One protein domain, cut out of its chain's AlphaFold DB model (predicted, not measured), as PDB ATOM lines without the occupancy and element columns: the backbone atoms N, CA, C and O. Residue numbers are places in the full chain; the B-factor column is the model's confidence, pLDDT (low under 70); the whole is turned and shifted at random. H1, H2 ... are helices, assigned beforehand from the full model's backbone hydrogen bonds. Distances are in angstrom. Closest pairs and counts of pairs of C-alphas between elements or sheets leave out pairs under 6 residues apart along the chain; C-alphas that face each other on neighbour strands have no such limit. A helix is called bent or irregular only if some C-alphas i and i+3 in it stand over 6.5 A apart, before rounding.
ATOM      1  N   GLU A  49     140.607 137.605 213.938       82.06
ATOM      2  CA  GLU A  49     139.881 138.871 213.808       82.06
ATOM      3  C   GLU A  49     140.048 139.509 212.425       82.06
ATOM      4  O   GLU A  49     139.129 140.162 211.929       82.06
ATOM      5  N   THR A  50     141.210 139.313 211.796       86.69
ATOM      6  CA  THR A  50     141.484 139.787 210.436       86.69
ATOM      7  C   THR A  50     140.708 138.976 209.401       86.69
ATOM      8  O   THR A  50     140.206 139.547 208.437       86.69
ATOM      9  N   GLU A  51     140.569 137.663 209.593       86.44
ATOM     10  CA  GLU A  51     139.762 136.816 208.706       86.44
ATOM     11  C   GLU A  51     138.281 137.189 208.767       86.44
ATOM     12  O   GLU A  51     137.689 137.464 207.723       86.44
ATOM     13  N   ILE A  52     137.723 137.302 209.979       88.81
ATOM     14  CA  ILE A  52     136.327 137.712 210.189       88.81
ATOM     15  C   ILE A  52     136.080 139.078 209.536       88.81
ATOM     16  O   ILE A  52     135.087 139.264 208.831       88.81
ATOM     17  N   PHE A  53     136.998 140.032 209.724       91.44
ATOM     18  CA  PHE A  53     136.896 141.341 209.085       91.44
ATOM     19  C   PHE A  53     136.901 141.241 207.553       91.44
ATOM     20  O   PHE A  53     136.045 141.830 206.896       91.44
ATOM     21  N   ASN A  54     137.844 140.492 206.973       90.44
ATOM     22  CA  ASN A  54     137.971 140.353 205.522       90.44
ATOM     23  C   ASN A  54     136.757 139.657 204.897       90.44
ATOM     24  O   ASN A  54     136.321 140.038 203.808       90.44
ATOM     25  N   GLU A  55     136.196 138.654 205.571       90.75
ATOM     26  CA  GLU A  55     134.983 137.972 205.128       90.75
ATOM     27  C   GLU A  55     133.768 138.904 205.180       90.75
ATOM     28  O   GLU A  55     133.057 139.042 204.180       90.75
ATOM     29  N   ALA A  56     133.581 139.616 206.295       92.31
ATOM     30  CA  ALA A  56     132.526 140.615 206.423       92.31
ATOM     31  C   ALA A  56     132.656 141.702 205.342       92.31
ATOM     32  O   ALA A  56     131.672 142.060 204.693       92.31
ATOM     33  N   LEU A  57     133.875 142.202 205.100       92.56
ATOM     34  CA  LEU A  57     134.141 143.221 204.081       92.56
ATOM     35  C   LEU A  57     133.804 142.705 202.677       92.56
ATOM     36  O   LEU A  57     133.195 143.423 201.885       92.56
ATOM     37  N   LYS A  58     134.151 141.452 202.371       90.56
ATOM     38  CA  LYS A  58     133.818 140.812 201.093       90.56
ATOM     39  C   LYS A  58     132.307 140.677 200.895       90.56
ATOM     40  O   LYS A  58     131.828 140.835 199.774       90.56
ATOM     41  N   ASN A  59     131.554 140.388 201.954       91.19
ATOM     42  CA  ASN A  59     130.094 140.333 201.887       91.19
ATOM     43  C   ASN A  59     129.498 141.724 201.655       91.19
ATOM     44  O   ASN A  59     128.714 141.885 200.723       91.19
ATOM     45  N   LEU A  60     129.971 142.740 202.381       92.75
ATOM     46  CA  LEU A  60     129.568 144.130 202.154       92.75
ATOM     47  C   LEU A  60     129.835 144.571 200.704       92.75
ATOM     48  O   LEU A  60     128.987 145.203 200.078       92.75
ATOM     49  N   GLN A  61     130.991 144.204 200.144       91.75
ATOM     50  CA  GLN A  61     131.334 144.487 198.749       91.75
ATOM     51  C   GLN A  61     130.368 143.833 197.754       91.75
ATOM     52  O   GLN A  61     130.003 144.462 196.761       91.75
ATOM     53  N   LYS A  62     129.942 142.589 198.007       89.81
ATOM     54  CA  LYS A  62     128.942 141.900 197.174       89.81
ATOM     55  C   LYS A  62     127.573 142.565 197.277       89.81
ATOM     56  O   LYS A  62     126.955 142.815 196.254       89.81
ATOM     57  N   GLU A  63     127.125 142.873 198.492       91.81
ATOM     58  CA  GLU A  63     125.827 143.516 198.746       91.81
ATOM     59  C   GLU A  63     125.708 144.888 198.074       91.81
ATOM     60  O   GLU A  63     124.622 145.289 197.667       91.81
ATOM     61  N   ASN A  64     126.829 145.601 197.944       89.56
ATOM     62  CA  ASN A  64     126.881 146.935 197.351       89.56
ATOM     63  C   ASN A  64     127.415 146.929 195.909       89.56
ATOM     64  O   ASN A  64     127.840 147.973 195.425       89.56
ATOM     65  N   ASN A  65     127.412 145.779 195.223       87.81
ATOM     66  CA  ASN A  65     127.808 145.644 193.814       87.81
ATOM     67  C   ASN A  65     129.174 146.280 193.491       87.81
ATOM     68  O   ASN A  65     129.335 146.988 192.498       87.81
ATOM     69  N   CYS A  66     130.187 146.024 194.324       85.88
ATOM     70  CA  CYS A  66     131.562 146.489 194.104       85.88
ATOM     71  C   CYS A  66     132.270 145.691 192.982       85.88
ATOM     72  O   CYS A  66     133.360 145.150 193.186       85.88
ATOM     73  N   GLU A  67     131.645 145.560 191.812       70.25
ATOM     74  CA  GLU A  67     132.035 144.616 190.755       70.25
ATOM     75  C   GLU A  67     133.329 145.017 190.034       70.25
ATOM     76  O   GLU A  67     134.170 144.169 189.721       70.25
ATOM     77  N   GLU A  68     133.544 146.315 189.818       67.38
ATOM     78  CA  GLU A  68     134.692 146.804 189.059       67.38
ATOM     79  C   GLU A  68     135.886 147.108 189.965       67.38
ATOM     80  O   GLU A  68     135.894 148.060 190.745       67.38
ATOM     81  N   ILE A  69     136.950 146.312 189.830       66.38
ATOM     82  CA  ILE A  69     138.242 146.639 190.435       66.38
ATOM     83  C   ILE A  69     138.769 147.911 189.769       66.38
ATOM     84  O   ILE A  69     139.147 147.895 188.594       66.38
ATOM     85  N   ILE A  70     138.873 148.989 190.542       65.94
ATOM     86  CA  ILE A  70     139.410 150.252 190.044       65.94
ATOM     87  C   ILE A  70     140.914 150.071 189.809       65.94
ATOM     88  O   ILE A  70     141.676 149.723 190.717       65.94
ATOM     89  N   LYS A  71     141.363 150.263 188.566       63.25
ATOM     90  CA  LYS A  71     142.793 150.328 188.239       63.25
ATOM     91  C   LYS A  71     143.282 151.752 188.475       63.25
ATOM     92  O   LYS A  71     142.642 152.700 188.031       63.25
ATOM     93  N   LYS A  72     144.422 151.898 189.151       63.72
ATOM     94  CA  LYS A  72     145.084 153.201 189.298       63.72
ATOM     95  C   LYS A  72     145.573 153.664 187.934       63.72
ATOM     96  O   LYS A  72     146.256 152.896 187.251       63.72
ATOM     97  N   VAL A  73     145.212 154.882 187.543       63.97
ATOM     98  CA  VAL A  73     145.678 155.475 186.283       63.97
ATOM     99  C   VAL A  73     147.009 156.174 186.527       63.97
ATOM    100  O   VAL A  73     147.922 156.075 185.707       63.97
ATOM    101  N   VAL A  74     147.138 156.830 187.680       69.38
ATOM    102  CA  VAL A  74     148.359 157.492 188.128       69.38
ATOM    103  C   VAL A  74     148.742 156.924 189.503       69.38
ATOM    104  O   VAL A  74     148.027 156.150 190.137       69.38
ATOM    105  N   ARG A  75     149.970 157.179 189.940       73.25
ATOM    106  CA  ARG A  75     150.340 156.998 191.342       73.25
ATOM    107  C   ARG A  75     151.026 158.282 191.780       73.25
ATOM    108  O   ARG A  75     152.240 158.383 191.582       73.25
ATOM    109  N   PRO A  76     150.276 159.265 192.308       75.00
ATOM    110  CA  PRO A  76     150.862 160.531 192.714       75.00
ATOM    111  C   PRO A  76     151.969 160.308 193.745       75.00
ATOM    112  O   PRO A  76     151.922 159.351 194.536       75.00
ATOM    113  N   SER A  77     152.971 161.190 193.739       79.81
ATOM    114  CA  SER A  77     154.003 161.183 194.777       79.81
ATOM    115  C   SER A  77     153.377 161.416 196.157       79.81
ATOM    116  O   SER A  77     152.211 161.797 196.284       79.81
ATOM    117  N   VAL A  78     154.140 161.147 197.217       83.25
ATOM    118  CA  VAL A  78     153.653 161.366 198.586       83.25
ATOM    119  C   VAL A  78     153.380 162.853 198.820       83.25
ATOM    120  O   VAL A  78     152.411 163.190 199.489       83.25
ATOM    121  N   GLU A  79     154.199 163.723 198.236       82.88
ATOM    122  CA  GLU A  79     154.071 165.179 198.281       82.88
ATOM    123  C   GLU A  79     152.777 165.625 197.596       82.88
ATOM    124  O   GLU A  79     151.946 166.250 198.238       82.88
ATOM    125  N   VAL A  80     152.520 165.171 196.362       82.44
ATOM    126  CA  VAL A  80     151.268 165.477 195.645       82.44
ATOM    127  C   VAL A  80     150.037 165.018 196.431       82.44
ATOM    128  O   VAL A  80     149.048 165.737 196.501       82.44
ATOM    129  N   GLN A  81     150.078 163.837 197.052       85.75
ATOM    130  CA  GLN A  81     148.959 163.371 197.879       85.75
ATOM    131  C   GLN A  81     148.731 164.257 199.112       85.75
ATOM    132  O   GLN A  81     147.584 164.436 199.511       85.75
ATOM    133  N   LYS A  82     149.794 164.802 199.717       86.44
ATOM    134  CA  LYS A  82     149.668 165.757 200.828       86.44
ATOM    135  C   LYS A  82     149.066 167.069 200.346       86.44
ATOM    136  O   LYS A  82     148.096 167.515 200.944       86.44
ATOM    137  N   ASP A  83     149.559 167.609 199.236       84.12
ATOM    138  CA  ASP A  83     149.061 168.862 198.664       84.12
ATOM    139  C   ASP A  83     147.572 168.763 198.292       84.12
ATOM    140  O   ASP A  83     146.803 169.687 198.539       84.12
ATOM    141  N   LEU A  84     147.138 167.628 197.728       84.56
ATOM    142  CA  LEU A  84     145.727 167.379 197.411       84.56
ATOM    143  C   LEU A  84     144.856 167.280 198.674       84.56
ATOM    144  O   LEU A  84     143.737 167.789 198.683       84.56
ATOM    145  N   LEU A  85     145.357 166.645 199.740       89.38
ATOM    146  CA  LEU A  85     144.656 166.601 201.026       89.38
ATOM    147  C   LEU A  85     144.546 168.004 201.637       89.38
ATOM    148  O   LEU A  85     143.465 168.389 202.071       89.38
ATOM    149  N   GLU A  86     145.639 168.764 201.658       89.56
ATOM    150  CA  GLU A  86     145.679 170.128 202.194       89.56
ATOM    151  C   GLU A  86     144.765 171.084 201.423       89.56
ATOM    152  O   GLU A  86     144.080 171.901 202.039       89.56
ATOM    153  N   ASP A  87     144.692 170.965 200.095       86.12
ATOM    154  CA  ASP A  87     143.764 171.762 199.289       86.12
ATOM    155  C   ASP A  87     142.303 171.429 199.619       86.12
ATOM    156  O   ASP A  87     141.485 172.330 199.798       86.12
ATOM    157  N   TYR A  88     141.982 170.143 199.786       85.56
ATOM    158  CA  TYR A  88     140.625 169.701 200.113       85.56
ATOM    159  C   TYR A  88     140.204 170.052 201.551       85.56
ATOM    160  O   TYR A  88     139.028 170.294 201.813       85.56
ATOM    161  N   LEU A  89     141.156 170.157 202.484       88.56
ATOM    162  CA  LEU A  89     140.921 170.622 203.859       88.56
ATOM    163  C   LEU A  89     140.499 172.102 203.953       88.56
ATOM    164  O   LEU A  89     140.195 172.571 205.048       88.56
ATOM    165  N   LYS A  90     140.445 172.836 202.834       87.75
ATOM    166  CA  LYS A  90     139.812 174.164 202.755       87.75
ATOM    167  C   LYS A  90     138.280 174.100 202.704       87.75
ATOM    168  O   LYS A  90     137.640 175.140 202.785       87.75
ATOM    169  N   ASN A  91     137.686 172.915 202.530       86.31
ATOM    170  CA  ASN A  91     136.250 172.710 202.716       86.31
ATOM    171  C   ASN A  91     135.941 172.647 204.221       86.31
ATOM    172  O   ASN A  91     136.397 171.721 204.892       86.31
ATOM    173  N   ASP A  92     135.177 173.615 204.731       90.75
ATOM    174  CA  ASP A  92     134.955 173.798 206.172       90.75
ATOM    175  C   ASP A  92     134.351 172.555 206.849       90.75
ATOM    176  O   ASP A  92     134.872 172.092 207.864       90.75
ATOM    177  N   GLU A  93     133.310 171.959 206.261       93.69
ATOM    178  CA  GLU A  93     132.610 170.800 206.834       93.69
ATOM    179  C   GLU A  93     133.497 169.553 206.865       93.69
ATOM    180  O   GLU A  93     133.583 168.854 207.878       93.69
ATOM    181  N   PHE A  94     134.209 169.271 205.771       93.25
ATOM    182  CA  PHE A  94     135.150 168.157 205.740       93.25
ATOM    183  C   PHE A  94     136.317 168.385 206.703       93.25
ATOM    184  O   PHE A  94     136.721 167.458 207.403       93.25
ATOM    185  N   SER A  95     136.853 169.606 206.755       94.19
ATOM    186  CA  SER A  95     137.964 169.977 207.633       94.19
ATOM    187  C   SER A  95     137.602 169.790 209.103       94.19
ATOM    188  O   SER A  95     138.349 169.160 209.861       94.19
ATOM    189  N   GLU A  96     136.411 170.247 209.492       95.94
ATOM    190  CA  GLU A  96     135.868 170.047 210.830       95.94
ATOM    191  C   GLU A  96     135.686 168.555 211.136       95.94
ATOM    192  O   GLU A  96     136.224 168.054 212.129       95.94
ATOM    193  N   ALA A  97     134.999 167.816 210.260       96.12
ATOM    194  CA  ALA A  97     134.748 166.392 210.453       96.12
ATOM    195  C   ALA A  97     136.051 165.581 210.558       96.12
ATOM    196  O   ALA A  97     136.207 164.734 211.443       96.12
ATOM    197  N   TRP A  98     137.021 165.865 209.688       95.12
ATOM    198  CA  TRP A  98     138.332 165.226 209.691       95.12
ATOM    199  C   TRP A  98     139.117 165.544 210.967       95.12
ATOM    200  O   TRP A  98     139.697 164.637 211.573       95.12
ATOM    201  N   SER A  99     139.090 166.798 211.426       93.81
ATOM    202  CA  SER A  99     139.710 167.222 212.685       93.81
ATOM    203  C   SER A  99     139.120 166.471 213.886       93.81
ATOM    204  O   SER A  99     139.865 165.892 214.684       93.81
ATOM    205  N   LEU A 100     137.788 166.377 213.973       95.12
ATOM    206  CA  LEU A 100     137.093 165.630 215.027       95.12
ATOM    207  C   LEU A 100     137.473 164.144 215.028       95.12
ATOM    208  O   LEU A 100     137.676 163.551 216.089       95.12
ATOM    209  N   VAL A 101     137.623 163.530 213.854       93.88
ATOM    210  CA  VAL A 101     138.045 162.127 213.747       93.88
ATOM    211  C   VAL A 101     139.501 161.935 214.162       93.88
ATOM    212  O   VAL A 101     139.807 160.977 214.883       93.88
ATOM    213  N   LYS A 102     140.392 162.822 213.713       89.19
ATOM    214  CA  LYS A 102     141.841 162.718 213.914       89.19
ATOM    215  C   LYS A 102     142.259 163.010 215.353       89.19
ATOM    216  O   LYS A 102     143.102 162.298 215.896       89.19
ATOM    217  N   TYR A 103     141.674 164.039 215.958       88.94
ATOM    218  CA  TYR A 103     142.017 164.501 217.307       88.94
ATOM    219  C   TYR A 103     141.012 164.045 218.375       88.94
ATOM    220  O   TYR A 103     141.237 164.248 219.569       88.94
ATOM    221  N   GLY A 104     139.912 163.406 217.969       86.44
ATOM    222  CA  GLY A 104     138.934 162.815 218.873       86.44
ATOM    223  C   GLY A 104     139.475 161.623 219.666       86.44
ATOM    224  O   GLY A 104     140.549 161.082 219.398       86.44
ATOM    225  N   LYS A 105     138.695 161.176 220.659       86.50
ATOM    226  CA  LYS A 105     139.061 160.040 221.522       86.50
ATOM    227  C   LYS A 105     139.246 158.764 220.680       86.50
ATOM    228  O   LYS A 105     138.252 158.279 220.133       86.50
ATOM    229  N   PRO A 106     140.451 158.160 220.637       84.19
ATOM    230  CA  PRO A 106     140.710 156.979 219.810       84.19
ATOM    231  C   PRO A 106     139.844 155.763 220.163       84.19
ATOM    232  O   PRO A 106     139.600 154.923 219.305       84.19
ATOM    233  N   SER A 107     139.358 155.689 221.407       83.69
ATOM    234  CA  SER A 107     138.487 154.614 221.898       83.69
ATOM    235  C   SER A 107     137.070 154.641 221.325       83.69
ATOM    236  O   SER A 107     136.361 153.646 221.441       83.69
ATOM    237  N   LYS A 108     136.636 155.758 220.731       87.19
ATOM    238  CA  LYS A 108     135.336 155.839 220.064       87.19
ATOM    239  C   LYS A 108     135.442 155.368 218.608       87.19
ATOM    240  O   LYS A 108     136.444 155.701 217.950       87.19
ATOM    241  N   PRO A 109     134.408 154.688 218.078       90.31
ATOM    242  CA  PRO A 109     134.257 154.471 216.642       90.31
ATOM    243  C   PRO A 109     134.374 155.788 215.868       90.31
ATOM    244  O   PRO A 109     134.027 156.847 216.388       90.31
ATOM    245  N   ILE A 110     134.886 155.739 214.637       92.94
ATOM    246  CA  ILE A 110     135.269 156.944 213.878       92.94
ATOM    247  C   ILE A 110     134.098 157.914 213.694       92.94
ATOM    248  O   ILE A 110     134.236 159.086 214.034       92.94
ATOM    249  N   LEU A 111     132.938 157.429 213.245       95.00
ATOM    250  CA  LEU A 111     131.754 158.275 213.055       95.00
ATOM    251  C   LEU A 111     131.204 158.837 214.374       95.00
ATOM    252  O   LEU A 111     130.673 159.944 214.394       95.00
ATOM    253  N   ASP A 112     131.407 158.143 215.493       94.19
ATOM    254  CA  ASP A 112     130.936 158.579 216.816       94.19
ATOM    255  C   ASP A 112     131.816 159.675 217.430       94.19
ATOM    256  O   ASP A 112     131.471 160.268 218.458       94.19
ATOM    257  N   ARG A 113     132.968 159.964 216.817       94.94
ATOM    258  CA  ARG A 113     133.807 161.115 217.184       94.94
ATOM    259  C   ARG A 113     133.209 162.432 216.696       94.94
ATOM    260  O   ARG A 113     133.454 163.452 217.328       94.94
ATOM    261  N   ILE A 114     132.408 162.389 215.630       95.75
ATOM    262  CA  ILE A 114     131.715 163.548 215.044       95.75
ATOM    263  C   ILE A 114     130.418 163.880 215.814       95.75
ATOM    264  O   ILE A 114     129.882 164.979 215.704       95.75
ATOM    265  N   GLY A 115     129.924 162.960 216.650       92.88
ATOM    266  CA  GLY A 115     128.678 163.138 217.401       92.88
ATOM    267  C   GLY A 115     127.440 162.934 216.526       92.88
ATOM    268  O   GLY A 115     127.448 162.088 215.634       92.88
ATOM    269  N   ASP A 116     126.375 163.694 216.781       93.25
ATOM    270  CA  ASP A 116     125.082 163.541 216.093       93.25
ATOM    271  C   ASP A 116     124.945 164.418 214.836       93.25
ATOM    272  O   ASP A 116     123.912 164.405 214.171       93.25
ATOM    273  N   ASN A 117     125.993 165.165 214.474       94.94
ATOM    274  CA  ASN A 117     125.977 166.017 213.291       94.94
ATOM    275  C   ASN A 117     126.085 165.172 212.008       94.94
ATOM    276  O   ASN A 117     127.174 164.761 211.603       94.94
ATOM    277  N   MET A 118     124.938 164.903 211.376       92.44
ATOM    278  CA  MET A 118     124.866 164.096 210.155       92.44
ATOM    279  C   MET A 118     125.580 164.755 208.971       92.44
ATOM    280  O   MET A 118     126.233 164.050 208.208       92.44
ATOM    281  N   GLN A 119     125.517 166.083 208.850       92.50
ATOM    282  CA  GLN A 119     126.160 166.801 207.746       92.50
ATOM    283  C   GLN A 119     127.680 166.620 207.770       92.50
ATOM    284  O   GLN A 119     128.281 166.238 206.772       92.50
ATOM    285  N   LEU A 120     128.300 166.718 208.948       94.69
ATOM    286  CA  LEU A 120     129.733 166.446 209.092       94.69
ATOM    287  C   LEU A 120     130.096 164.978 208.810       94.69
ATOM    288  O   LEU A 120     131.158 164.694 208.256       94.69
ATOM    289  N   LYS A 121     129.223 164.019 209.155       94.69
ATOM    290  CA  LYS A 121     129.441 162.606 208.792       94.69
ATOM    291  C   LYS A 121     129.385 162.412 207.277       94.69
ATOM    292  O   LYS A 121     130.232 161.704 206.736       94.69
ATOM    293  N   ILE A 122     128.419 163.041 206.607       91.81
ATOM    294  CA  ILE A 122     128.281 163.027 205.146       91.81
ATOM    295  C   ILE A 122     129.535 163.631 204.507       91.81
ATOM    296  O   ILE A 122     130.177 162.955 203.701       91.81
ATOM    297  N   ALA A 123     129.947 164.821 204.953       91.56
ATOM    298  CA  ALA A 123     131.137 165.509 204.464       91.56
ATOM    299  C   ALA A 123     132.403 164.652 204.615       91.56
ATOM    300  O   ALA A 123     133.186 164.540 203.669       91.56
ATOM    301  N   LEU A 124     132.588 163.974 205.759       94.44
ATOM    302  CA  LEU A 124     133.708 163.046 205.958       94.44
ATOM    303  C   LEU A 124     133.718 161.932 204.904       94.44
ATOM    304  O   LEU A 124     134.752 161.686 204.280       94.44
ATOM    305  N   ILE A 125     132.592 161.233 204.728       93.38
ATOM    306  CA  ILE A 125     132.498 160.098 203.801       93.38
ATOM    307  C   ILE A 125     132.694 160.569 202.358       93.38
ATOM    308  O   ILE A 125     133.475 159.958 201.628       93.38
ATOM    309  N   GLN A 126     132.073 161.683 201.966       89.19
ATOM    310  CA  GLN A 126     132.277 162.303 200.656       89.19
ATOM    311  C   GLN A 126     133.744 162.645 200.415       89.19
ATOM    312  O   GLN A 126     134.303 162.253 199.393       89.19
ATOM    313  N   GLY A 127     134.395 163.323 201.362       90.31
ATOM    314  CA  GLY A 127     135.798 163.699 201.225       90.31
ATOM    315  C   GLY A 127     136.719 162.488 201.113       90.31
ATOM    316  O   GLY A 127     137.591 162.464 200.247       90.31
ATOM    317  N   LEU A 128     136.483 161.434 201.901       91.19
ATOM    318  CA  LEU A 128     137.221 160.174 201.768       91.19
ATOM    319  C   LEU A 128     137.065 159.564 200.373       91.19
ATOM    320  O   LEU A 128     138.054 159.111 199.801       91.19
ATOM    321  N   ILE A 129     135.852 159.566 199.816       87.81
ATOM    322  CA  ILE A 129     135.582 159.031 198.477       87.81
ATOM    323  C   ILE A 129     136.289 159.862 197.417       87.81
ATOM    324  O   ILE A 129     137.000 159.301 196.583       87.81
ATOM    325  N   VAL A 130     136.116 161.184 197.449       86.19
ATOM    326  CA  VAL A 130     136.670 162.084 196.435       86.19
ATOM    327  C   VAL A 130     138.193 161.998 196.423       86.19
ATOM    328  O   VAL A 130     138.811 161.782 195.377       86.19
ATOM    329  N   LEU A 131     138.806 162.076 197.601       87.69
ATOM    330  CA  LEU A 131     140.251 162.017 197.743       87.69
ATOM    331  C   LEU A 131     140.816 160.634 197.405       87.69
ATOM    332  O   LEU A 131     141.874 160.549 196.785       87.69
ATOM    333  N   TYR A 132     140.130 159.548 197.771       86.31
ATOM    334  CA  TYR A 132     140.597 158.196 197.460       86.31
ATOM    335  C   TYR A 132     140.426 157.868 195.972       86.31
ATOM    336  O   TYR A 132     141.386 157.443 195.335       86.31
ATOM    337  N   LYS A 133     139.229 158.074 195.408       79.62
ATOM    338  CA  LYS A 133     138.860 157.667 194.041       79.62
ATOM    339  C   LYS A 133     139.387 158.610 192.957       79.62
ATOM    340  O   LYS A 133     139.705 158.149 191.866       79.62
ATOM    341  N   PHE A 134     139.464 159.915 193.220       78.75
ATOM    342  CA  PHE A 134     139.879 160.897 192.208       78.75
ATOM    343  C   PHE A 134     141.207 161.564 192.531       78.75
ATOM    344  O   PHE A 134     141.983 161.818 191.618       78.75
ATOM    345  N   GLY A 135     141.491 161.803 193.812       78.06
ATOM    346  CA  GLY A 135     142.809 162.268 194.252       78.06
ATOM    347  C   GLY A 135     143.862 161.162 194.330       78.06
ATOM    348  O   GLY A 135     145.044 161.457 194.503       78.06
ATOM    349  N   GLU A 136     143.441 159.895 194.226       80.31
ATOM    350  CA  GLU A 136     144.286 158.707 194.393       80.31
ATOM    351  C   GLU A 136     145.106 158.732 195.703       80.31
ATOM    352  O   GLU A 136     146.202 158.161 195.796       80.31
ATOM    353  N   ILE A 137     144.566 159.385 196.741       84.88
ATOM    354  CA  ILE A 137     145.192 159.488 198.057       84.88
ATOM    355  C   ILE A 137     145.134 158.128 198.749       84.88
ATOM    356  O   ILE A 137     144.085 157.496 198.881       84.88
ATOM    357  N   SER A 138     146.291 157.657 199.210       84.31
ATOM    358  CA  SER A 138     146.373 156.405 199.958       84.31
ATOM    359  C   SER A 138     145.706 156.510 201.331       84.31
ATOM    360  O   SER A 138     145.770 157.547 201.990       84.31
ATOM    361  N   SER A 139     145.141 155.398 201.815       83.38
ATOM    362  CA  SER A 139     144.470 155.351 203.120       83.38
ATOM    363  C   SER A 139     145.366 155.776 204.288       83.38
ATOM    364  O   SER A 139     144.891 156.388 205.239       83.38
ATOM    365  N   ILE A 140     146.671 155.516 204.182       83.31
ATOM    366  CA  ILE A 140     147.687 155.908 205.169       83.31
ATOM    367  C   ILE A 140     147.741 157.435 205.333       83.31
ATOM    368  O   ILE A 140     147.878 157.929 206.451       83.31
ATOM    369  N   ASN A 141     147.592 158.188 204.241       83.44
ATOM    370  CA  ASN A 141     147.704 159.646 204.264       83.44
ATOM    371  C   ASN A 141     146.487 160.335 204.892       83.44
ATOM    372  O   ASN A 141     146.617 161.465 205.354       83.44
ATOM    373  N   PHE A 142     145.334 159.663 204.995       83.12
ATOM    374  CA  PHE A 142     144.175 160.238 205.684       83.12
ATOM    375  C   PHE A 142     144.386 160.393 207.193       83.12
ATOM    376  O   PHE A 142     143.665 161.163 207.822       83.12
ATOM    377  N   GLY A 143     145.328 159.656 207.798       81.69
ATOM    378  CA  GLY A 143     145.446 159.591 209.260       81.69
ATOM    379  C   GLY A 143     144.229 158.939 209.932       81.69
ATOM    380  O   GLY A 143     144.019 159.101 211.132       81.69
ATOM    381  N   ILE A 144     143.427 158.211 209.152       86.19
ATOM    382  CA  ILE A 144     142.247 157.461 209.578       86.19
ATOM    383  C   ILE A 144     142.567 155.975 209.413       86.19
ATOM    384  O   ILE A 144     143.337 155.589 208.532       86.19
ATOM    385  N   ASN A 145     142.005 155.132 210.282       86.56
ATOM    386  CA  ASN A 145     142.211 153.690 210.214       86.56
ATOM    387  C   ASN A 145     141.836 153.165 208.811       86.56
ATOM    388  O   ASN A 145     140.763 153.466 208.286       86.56
ATOM    389  N   SER A 146     142.728 152.372 208.213       86.81
ATOM    390  CA  SER A 146     142.546 151.851 206.859       86.81
ATOM    391  C   SER A 146     141.304 150.981 206.713       86.81
ATOM    392  O   SER A 146     140.668 151.042 205.672       86.81
ATOM    393  N   GLU A 147     140.938 150.185 207.714       90.88
ATOM    394  CA  GLU A 147     139.718 149.366 207.717       90.88
ATOM    395  C   GLU A 147     138.475 150.236 207.564       90.88
ATOM    396  O   GLU A 147     137.609 149.925 206.755       90.88
ATOM    397  N   PHE A 148     138.414 151.374 208.258       93.25
ATOM    398  CA  PHE A 148     137.286 152.293 208.122       93.25
ATOM    399  C   PHE A 148     137.178 152.870 206.715       93.25
ATOM    400  O   PHE A 148     136.090 152.905 206.151       93.25
ATOM    401  N   VAL A 149     138.303 153.275 206.118       91.94
ATOM    402  CA  VAL A 149     138.318 153.750 204.726       91.94
ATOM    403  C   VAL A 149     137.813 152.650 203.789       91.94
ATOM    404  O   VAL A 149     137.004 152.925 202.910       91.94
ATOM    405  N   GLN A 150     138.227 151.397 204.002       90.88
ATOM    406  CA  GLN A 150     137.777 150.256 203.198       90.88
ATOM    407  C   GLN A 150     136.270 150.014 203.307       90.88
ATOM    408  O   GLN A 150     135.604 149.847 202.287       90.88
ATOM    409  N   VAL A 151     135.733 150.047 204.526       94.00
ATOM    410  CA  VAL A 151     134.297 149.899 204.788       94.00
ATOM    411  C   VAL A 151     133.515 151.064 204.181       94.00
ATOM    412  O   VAL A 151     132.498 150.835 203.533       94.00
ATOM    413  N   ALA A 152     134.004 152.299 204.323       93.06
ATOM    414  CA  ALA A 152     133.374 153.481 203.742       93.06
ATOM    415  C   ALA A 152     133.303 153.406 202.210       93.06
ATOM    416  O   ALA A 152     132.253 153.701 201.641       93.06
ATOM    417  N   MET A 153     134.375 152.969 201.538       90.88
ATOM    418  CA  MET A 153     134.357 152.759 200.085       90.88
ATOM    419  C   MET A 153     133.357 151.659 199.699       90.88
ATOM    420  O   MET A 153     132.486 151.888 198.860       90.88
ATOM    421  N   ALA A 154     133.418 150.498 200.361       91.94
ATOM    422  CA  ALA A 154     132.545 149.362 200.065       91.94
ATOM    423  C   ALA A 154     131.055 149.688 200.283       91.94
ATOM    424  O   ALA A 154     130.223 149.346 199.450       91.94
ATOM    425  N   ALA A 155     130.715 150.421 201.348       92.62
ATOM    426  CA  ALA A 155     129.347 150.867 201.633       92.62
ATOM    427  C   ALA A 155     128.776 151.844 200.582       92.62
ATOM    428  O   ALA A 155     127.563 152.068 200.541       92.62
ATOM    429  N   ASN A 156     129.640 152.432 199.751       89.44
ATOM    430  CA  ASN A 156     129.287 153.301 198.629       89.44
ATOM    431  C   ASN A 156     129.432 152.590 197.269       89.44
ATOM    432  O   ASN A 156     129.429 153.246 196.232       89.44
ATOM    433  N   GLY A 157     129.595 151.261 197.251       87.19
ATOM    434  CA  GLY A 157     129.762 150.497 196.009       87.19
ATOM    435  C   GLY A 157     131.114 150.717 195.321       87.19
ATOM    436  O   GLY A 157     131.276 150.427 194.138       87.19
ATOM    437  N   ILE A 158     132.101 151.256 196.039       85.75
ATOM    438  CA  ILE A 158     133.419 151.576 195.496       85.75
ATOM    439  C   ILE A 158     134.384 150.463 195.880       85.75
ATOM    440  O   ILE A 158     134.704 150.259 197.053       85.75
ATOM    441  N   ASN A 159     134.893 149.758 194.873       81.06
ATOM    442  CA  ASN A 159     135.945 148.781 195.091       81.06
ATOM    443  C   ASN A 159     137.295 149.475 195.331       81.06
ATOM    444  O   ASN A 159     137.582 150.550 194.799       81.06
ATOM    445  N   LEU A 160     138.152 148.845 196.125       74.88
ATOM    446  CA  LEU A 160     139.478 149.365 196.428       74.88
ATOM    447  C   LEU A 160     140.424 149.104 195.263       74.88
ATOM    448  O   LEU A 160     140.338 148.087 194.571       74.88
ATOM    449  N   TYR A 161     141.392 149.997 195.085       68.31
ATOM    450  CA  TYR A 161     142.421 149.776 194.083       68.31
ATOM    451  C   TYR A 161     143.210 148.504 194.389       68.31
ATOM    452  O   TYR A 161     143.819 148.381 195.456       68.31
ATOM    453  N   LYS A 162     143.324 147.601 193.408       59.62
ATOM    454  CA  LYS A 162     144.403 146.610 193.447       59.62
ATOM    455  C   LYS A 162     145.732 147.345 193.299       59.62
ATOM    456  O   LYS A 162     145.893 148.184 192.411       59.62
ATOM    457  N   ASN A 163     146.710 146.987 194.130       55.09
ATOM    458  CA  ASN A 163     148.111 147.265 193.830       55.09
ATOM    459  C   ASN A 163     148.462 146.478 192.561       55.09
ATOM    460  O   ASN A 163     148.897 145.332 192.634       55.09
ATOM    461  N   GLU A 172     156.880 162.930 188.261       53.28
ATOM    462  CA  GLU A 172     157.262 164.157 188.990       53.28
ATOM    463  C   GLU A 172     156.583 165.405 188.387       53.28
ATOM    464  O   GLU A 172     157.121 166.504 188.392       53.28
ATOM    465  N   ASP A 173     155.403 165.244 187.797       55.38
ATOM    466  CA  ASP A 173     154.937 166.109 186.727       55.38
ATOM    467  C   ASP A 173     153.736 166.922 187.212       55.38
ATOM    468  O   ASP A 173     152.663 166.376 187.480       55.38
ATOM    469  N   THR A 174     153.898 168.243 187.307       58.34
ATOM    470  CA  THR A 174     152.852 169.227 187.649       58.34
ATOM    471  C   THR A 174     151.572 169.025 186.824       58.34
ATOM    472  O   THR A 174     150.470 169.307 187.285       58.34
ATOM    473  N   LYS A 175     151.690 168.451 185.619       63.41
ATOM    474  CA  LYS A 175     150.557 168.053 184.771       63.41
ATOM    475  C   LYS A 175     149.671 166.971 185.396       63.41
ATOM    476  O   LYS A 175     148.456 167.028 185.240       63.41
ATOM    477  N   ALA A 176     150.253 165.996 186.094       61.84
ATOM    478  CA  ALA A 176     149.499 164.960 186.795       61.84
ATOM    479  C   ALA A 176     148.763 165.539 188.010       61.84
ATOM    480  O   ALA A 176     147.600 165.205 188.217       61.84
ATOM    481  N   TYR A 177     149.399 166.455 188.753       63.25
ATOM    482  CA  TYR A 177     148.743 167.205 189.831       63.25
ATOM    483  C   TYR A 177     147.555 168.012 189.303       63.25
ATOM    484  O   TYR A 177     146.453 167.870 189.820       63.25
ATOM    485  N   ASN A 178     147.753 168.805 188.244       69.75
ATOM    486  CA  ASN A 178     146.691 169.635 187.672       69.75
ATOM    487  C   ASN A 178     145.513 168.784 187.199       69.75
ATOM    488  O   ASN A 178     144.381 169.091 187.542       69.75
ATOM    489  N   LYS A 179     145.777 167.656 186.527       72.38
ATOM    490  CA  LYS A 179     144.727 166.726 186.097       72.38
ATOM    491  C   LYS A 179     143.980 166.087 187.274       72.38
ATOM    492  O   LYS A 179     142.770 165.921 187.209       72.38
ATOM    493  N   LEU A 180     144.678 165.716 188.351       69.00
ATOM    494  CA  LEU A 180     144.042 165.163 189.556       69.00
ATOM    495  C   LEU A 180     143.245 166.235 190.315       69.00
ATOM    496  O   LEU A 180     142.140 165.960 190.769       69.00
ATOM    497  N   SER A 181     143.764 167.460 190.412       66.25
ATOM    498  CA  SER A 181     143.066 168.605 191.008       66.25
ATOM    499  C   SER A 181     141.820 168.982 190.200       66.25
ATOM    500  O   SER A 181     140.767 169.206 190.789       66.25
ATOM    501  N   GLU A 182     141.902 168.988 188.867       72.75
ATOM    502  CA  GLU A 182     140.757 169.159 187.963       72.75
ATOM    503  C   GLU A 182     139.736 168.034 188.154       72.75
ATOM    504  O   GLU A 182     138.574 168.329 188.406       72.75
ATOM    505  N   ASN A 183     140.163 166.766 188.184       71.06
ATOM    506  CA  ASN A 183     139.266 165.642 188.469       71.06
ATOM    507  C   ASN A 183     138.557 165.801 189.822       71.06
ATOM    508  O   ASN A 183     137.356 165.564 189.906       71.06
ATOM    509  N   ILE A 184     139.265 166.202 190.884       71.69
ATOM    510  CA  ILE A 184     138.648 166.474 192.191       71.69
ATOM    511  C   ILE A 184     137.637 167.615 192.069       71.69
ATOM    512  O   ILE A 184     136.518 167.475 192.549       71.69
ATOM    513  N   LYS A 185     137.988 168.721 191.405       71.81
ATOM    514  CA  LYS A 185     137.111 169.892 191.239       71.81
ATOM    515  C   LYS A 185     135.857 169.595 190.423       71.81
ATOM    516  O   LYS A 185     134.772 170.009 190.811       71.81
ATOM    517  N   GLU A 186     135.989 168.845 189.337       70.00
ATOM    518  CA  GLU A 186     134.870 168.419 188.494       70.00
ATOM    519  C   GLU A 186     133.972 167.402 189.213       70.00
ATOM    520  O   GLU A 186     132.751 167.427 189.061       70.00
ATOM    521  N   ASN A 187     134.556 166.534 190.048       65.44
ATOM    522  CA  ASN A 187     133.821 165.475 190.745       65.44
ATOM    523  C   ASN A 187     133.368 165.839 192.166       65.44
ATOM    524  O   ASN A 187     132.563 165.108 192.745       65.44
ATOM    525  N   LEU A 188     133.791 166.992 192.690       62.03
ATOM    526  CA  LEU A 188     133.201 167.637 193.867       62.03
ATOM    527  C   LEU A 188     131.694 167.855 193.655       62.03
ATOM    528  O   LEU A 188     130.908 167.634 194.571       62.03
ATOM    529  N   GLY A 189     131.291 168.214 192.427       51.28
ATOM    530  CA  GLY A 189     129.885 168.302 192.023       51.28
ATOM    531  C   GLY A 189     129.241 166.943 191.720       51.28
ATOM    532  O   GLY A 189     128.068 166.744 192.013       51.28
ATOM    533  N   PHE A 190     130.002 165.975 191.194       45.94
ATOM    534  CA  PHE A 190     129.500 164.636 190.833       45.94
ATOM    535  C   PHE A 190     129.111 163.782 192.056       45.94
ATOM    536  O   PHE A 190     128.272 162.893 191.944       45.94
ATOM    537  N   TYR A 191     129.682 164.073 193.234       52.53
ATOM    538  CA  TYR A 191     129.284 163.479 194.519       52.53
ATOM    539  C   TYR A 191     128.373 164.363 195.380       52.53
ATOM    540  O   TYR A 191     128.098 164.008 196.530       52.53
ATOM    541  N   GLN A 192     127.690 165.334 194.762       48.84
ATOM    542  CA  GLN A 192     126.270 165.545 195.074       48.84
ATOM    543  C   GLN A 192     125.431 164.302 194.681       48.84
ATOM    544  O   GLN A 192     124.333 164.422 194.144       48.84
ATOM    545  N   MET A 193     125.926 163.082 194.951       51.50
ATOM    546  CA  MET A 193     125.048 161.960 195.254       51.50
ATOM    547  C   MET A 193     124.070 162.510 196.275       51.50
ATOM    548  O   MET A 193     124.526 163.099 197.257       51.50
ATOM    549  N   GLU A 194     122.769 162.391 195.998       60.75
ATOM    550  CA  GLU A 194     121.713 162.855 196.896       60.75
ATOM    551  C   GLU A 194     122.159 162.553 198.323       60.75
ATOM    552  O   GLU A 194     122.480 161.399 198.598       60.75
ATOM    553  N   GLU A 195     122.264 163.553 199.207       64.81
ATOM    554  CA  GLU A 195     122.743 163.378 200.594       64.81
ATOM    555  C   GLU A 195     122.141 162.125 201.255       64.81
ATOM    556  O   GLU A 195     122.782 161.440 202.049       64.81
ATOM    557  N   LYS A 196     120.920 161.787 200.831       73.38
ATOM    558  CA  LYS A 196     120.217 160.528 201.046       73.38
ATOM    559  C   LYS A 196     121.062 159.260 200.820       73.38
ATOM    560  O   LYS A 196     121.151 158.453 201.737       73.38
ATOM    561  N   LEU A 197     121.694 159.070 199.661       79.00
ATOM    562  CA  LEU A 197     122.528 157.901 199.346       79.00
ATOM    563  C   LEU A 197     123.745 157.796 200.271       79.00
ATOM    564  O   LEU A 197     124.083 156.703 200.722       79.00
ATOM    565  N   ILE A 198     124.378 158.921 200.616       80.94
ATOM    566  CA  ILE A 198     125.524 158.923 201.542       80.94
ATOM    567  C   ILE A 198     125.058 158.685 202.984       80.94
ATOM    568  O   ILE A 198     125.715 157.967 203.739       80.94
ATOM    569  N   GLY A 199     123.892 159.213 203.362       82.00
ATOM    570  CA  GLY A 199     123.225 158.896 204.624       82.00
ATOM    571  C   GLY A 199     122.889 157.405 204.753       82.00
ATOM    572  O   GLY A 199     123.114 156.792 205.802       82.00
ATOM    573  N   GLU A 200     122.428 156.775 203.670       88.44
ATOM    574  CA  GLU A 200     122.247 155.322 203.607       88.44
ATOM    575  C   GLU A 200     123.583 154.587 203.771       88.44
ATOM    576  O   GLU A 200     123.661 153.621 204.535       88.44
ATOM    577  N   SER A 201     124.659 155.066 203.140       88.19
ATOM    578  CA  SER A 201     125.998 154.496 203.326       88.19
ATOM    579  C   SER A 201     126.486 154.598 204.770       88.19
ATOM    580  O   SER A 201     127.045 153.630 205.279       88.19
ATOM    581  N   ILE A 202     126.216 155.696 205.483       91.88
ATOM    582  CA  ILE A 202     126.507 155.807 206.924       91.88
ATOM    583  C   ILE A 202     125.781 154.713 207.714       91.88
ATOM    584  O   ILE A 202     126.369 154.075 208.587       91.88
ATOM    585  N   SER A 203     124.525 154.442 207.366       92.31
ATOM    586  CA  SER A 203     123.729 153.397 208.014       92.31
ATOM    587  C   SER A 203     124.299 152.000 207.740       92.31
ATOM    588  O   SER A 203     124.400 151.181 208.654       92.31
ATOM    589  N   ARG A 204     124.767 151.742 206.510       93.88
ATOM    590  CA  ARG A 204     125.478 150.502 206.144       93.88
ATOM    591  C   ARG A 204     126.801 150.351 206.897       93.88
ATOM    592  O   ARG A 204     127.110 149.247 207.335       93.88
ATOM    593  N   ILE A 205     127.550 151.438 207.106       94.19
ATOM    594  CA  ILE A 205     128.792 151.429 207.899       94.19
ATOM    595  C   ILE A 205     128.494 151.043 209.354       94.19
ATOM    596  O   ILE A 205     129.170 150.179 209.913       94.19
ATOM    597  N   TYR A 206     127.474 151.643 209.973       94.69
ATOM    598  CA  TYR A 206     127.078 151.283 211.338       94.69
ATOM    599  C   TYR A 206     126.630 149.825 211.443       94.69
ATOM    600  O   TYR A 206     127.087 149.108 212.336       94.69
ATOM    601  N   LYS A 207     125.791 149.371 210.504       94.00
ATOM    602  CA  LYS A 207     125.356 147.974 210.428       94.00
ATOM    603  C   LYS A 207     126.550 147.027 210.307       94.00
ATOM    604  O   LYS A 207     126.640 146.084 211.081       94.00
ATOM    605  N   PHE A 208     127.506 147.324 209.425       94.69
ATOM    606  CA  PHE A 208     128.723 146.529 209.260       94.69
ATOM    607  C   PHE A 208     129.472 146.328 210.582       94.69
ATOM    608  O   PHE A 208     129.817 145.202 210.929       94.69
ATOM    609  N   TYR A 209     129.711 147.399 211.345       92.44
ATOM    610  CA  TYR A 209     130.427 147.285 212.619       92.44
ATOM    611  C   TYR A 209     129.614 146.570 213.702       92.44
ATOM    612  O   TYR A 209     130.197 145.870 214.530       92.44
ATOM    613  N   SER A 210     128.287 146.718 213.694       91.94
ATOM    614  CA  SER A 210     127.395 145.955 214.569       91.94
ATOM    615  C   SER A 210     127.487 144.456 214.274       91.94
ATOM    616  O   SER A 210     127.793 143.672 215.173       91.94
ATOM    617  N   ASP A 211     127.309 144.076 213.008       90.88
ATOM    618  CA  ASP A 211     127.353 142.686 212.544       90.88
ATOM    619  C   ASP A 211     128.742 142.071 212.803       90.88
ATOM    620  O   ASP A 211     128.859 140.951 213.298       90.88
ATOM    621  N   LEU A 212     129.816 142.833 212.561       91.19
ATOM    622  CA  LEU A 212     131.189 142.409 212.836       91.19
ATOM    623  C   LEU A 212     131.421 142.127 214.326       91.19
ATOM    624  O   LEU A 212     132.063 141.138 214.677       91.19
ATOM    625  N   ASN A 213     130.918 142.990 215.209       88.75
ATOM    626  CA  ASN A 213     131.041 142.784 216.650       88.75
ATOM    627  C   ASN A 213     130.268 141.545 217.103       88.75
ATOM    628  O   ASN A 213     130.783 140.785 217.923       88.75
ATOM    629  N   GLN A 214     129.074 141.316 216.552       90.12
ATOM    630  CA  GLN A 214     128.304 140.109 216.831       90.12
ATOM    631  C   GLN A 214     129.073 138.852 216.404       90.12
ATOM    632  O   GLN A 214     129.259 137.953 217.222       90.12
ATOM    633  N   LEU A 215     129.612 138.830 215.181       88.44
ATOM    634  CA  LEU A 215     130.435 137.720 214.694       88.44
ATOM    635  C   LEU A 215     131.631 137.460 215.618       88.44
ATOM    636  O   LEU A 215     131.868 136.325 216.023       88.44
ATOM    637  N   LYS A 216     132.355 138.508 216.029       86.81
ATOM    638  CA  LYS A 216     133.480 138.367 216.970       86.81
ATOM    639  C   LYS A 216     133.057 137.747 218.307       86.81
ATOM    640  O   LYS A 216     133.816 136.962 218.871       86.81
TER     641      LYS A 216
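Overview. This is residues 49 to 163 and 172 to 216 of the 274 residues of an uncharacterized protein of Meloidogyne hapla (UniProt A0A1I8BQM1). H4 runs through the core and is crossed by H3, H6 and H8, while the two longest helices, H7 and H8, make a wide V along the longest axis. H1 packs on H6 and H8 towards one end, and H2 and the outlying part of H7 lie towards the other. The printed part has 160 residues with eight named helices, H1 to H8 in chain order, and no named strand: all helix. It is compact, with a radius of gyration of the C-alphas of 15.4 A, and only just elongated, spanning 48 by 31 by 29 A.

Along the chain. H1, residues 49 to 63, begins at C-alpha 49 (139.881, 138.871, 213.808) and is 21.1 A long. H2 is residues 78 to 88 and H3 residues 92 to 103. H4, residues 118 to 133, is 22.3 A long and begins at C-alpha 118 (124.866, 164.096, 210.155). H5 is residues 139 to 142 and H6 residues 146 to 155. H7, residues 174 to 190, is 24.0 A long; it is neither bent nor irregular, but only just: C-alphas 186 and 189 are 6.1 A apart. H8, residues 195 to 216, is 31.8 A long and ends at C-alpha 216 (133.480, 138.367, 216.970).

Arrangement. H4 is the hub, touching five helices. H3 touches it with residues 93 to 98 alone, about perpendicular at 88 degrees; the closest C-alphas, of Phe 94 and Ala 123, are 5.0 A apart. H8 touches H4 with residues 195 to 202 alone, at 87 degrees, closest at Ile 122 and Ile 198, C-alphas 6.1 A apart. H6 touches H4 at 81 degrees, closest at Ile 129 and Met 153, C-alphas 6.6 A apart. H2, H4 and H7 form an up and down bundle, each running against the one before it. H2 and H4 only just touch, with 3 pairs of C-alphas within 8 A, closest at Leu 85 and Leu 131, 7.2 A. H7 touches H4, closest at Val 130 and Ile 184, 6.4 A between C-alphas. H1 touches H6 at a shallow tilt of 22 degrees, the same way; the C-alphas of Gln 61 and Ala 154 are closest, 5.2 A. H5 only just touches H2, with 3 pairs within 8 A. Every O i to N i+4 pair is within hydrogen-bond range in H1, H2, H3, H4, H6 and H8; in H7, 11 of 13 are, and H5 is too short for one.

Size, cuts and confidence. The C-alphas of Lys 175 and Gln 214 are farthest apart, 48.0 A. Residues 164 to 171 are not printed; C-alphas 163 and 172 are 19.8 A apart across the cut. The links H1 to H2 and H3 to H4 are long. The mean pLDDT of the printed part is 83.0; residues 68 to 74, 161 to 163, 172 to 178, 180 to 181 and 187 to 195 are under 70.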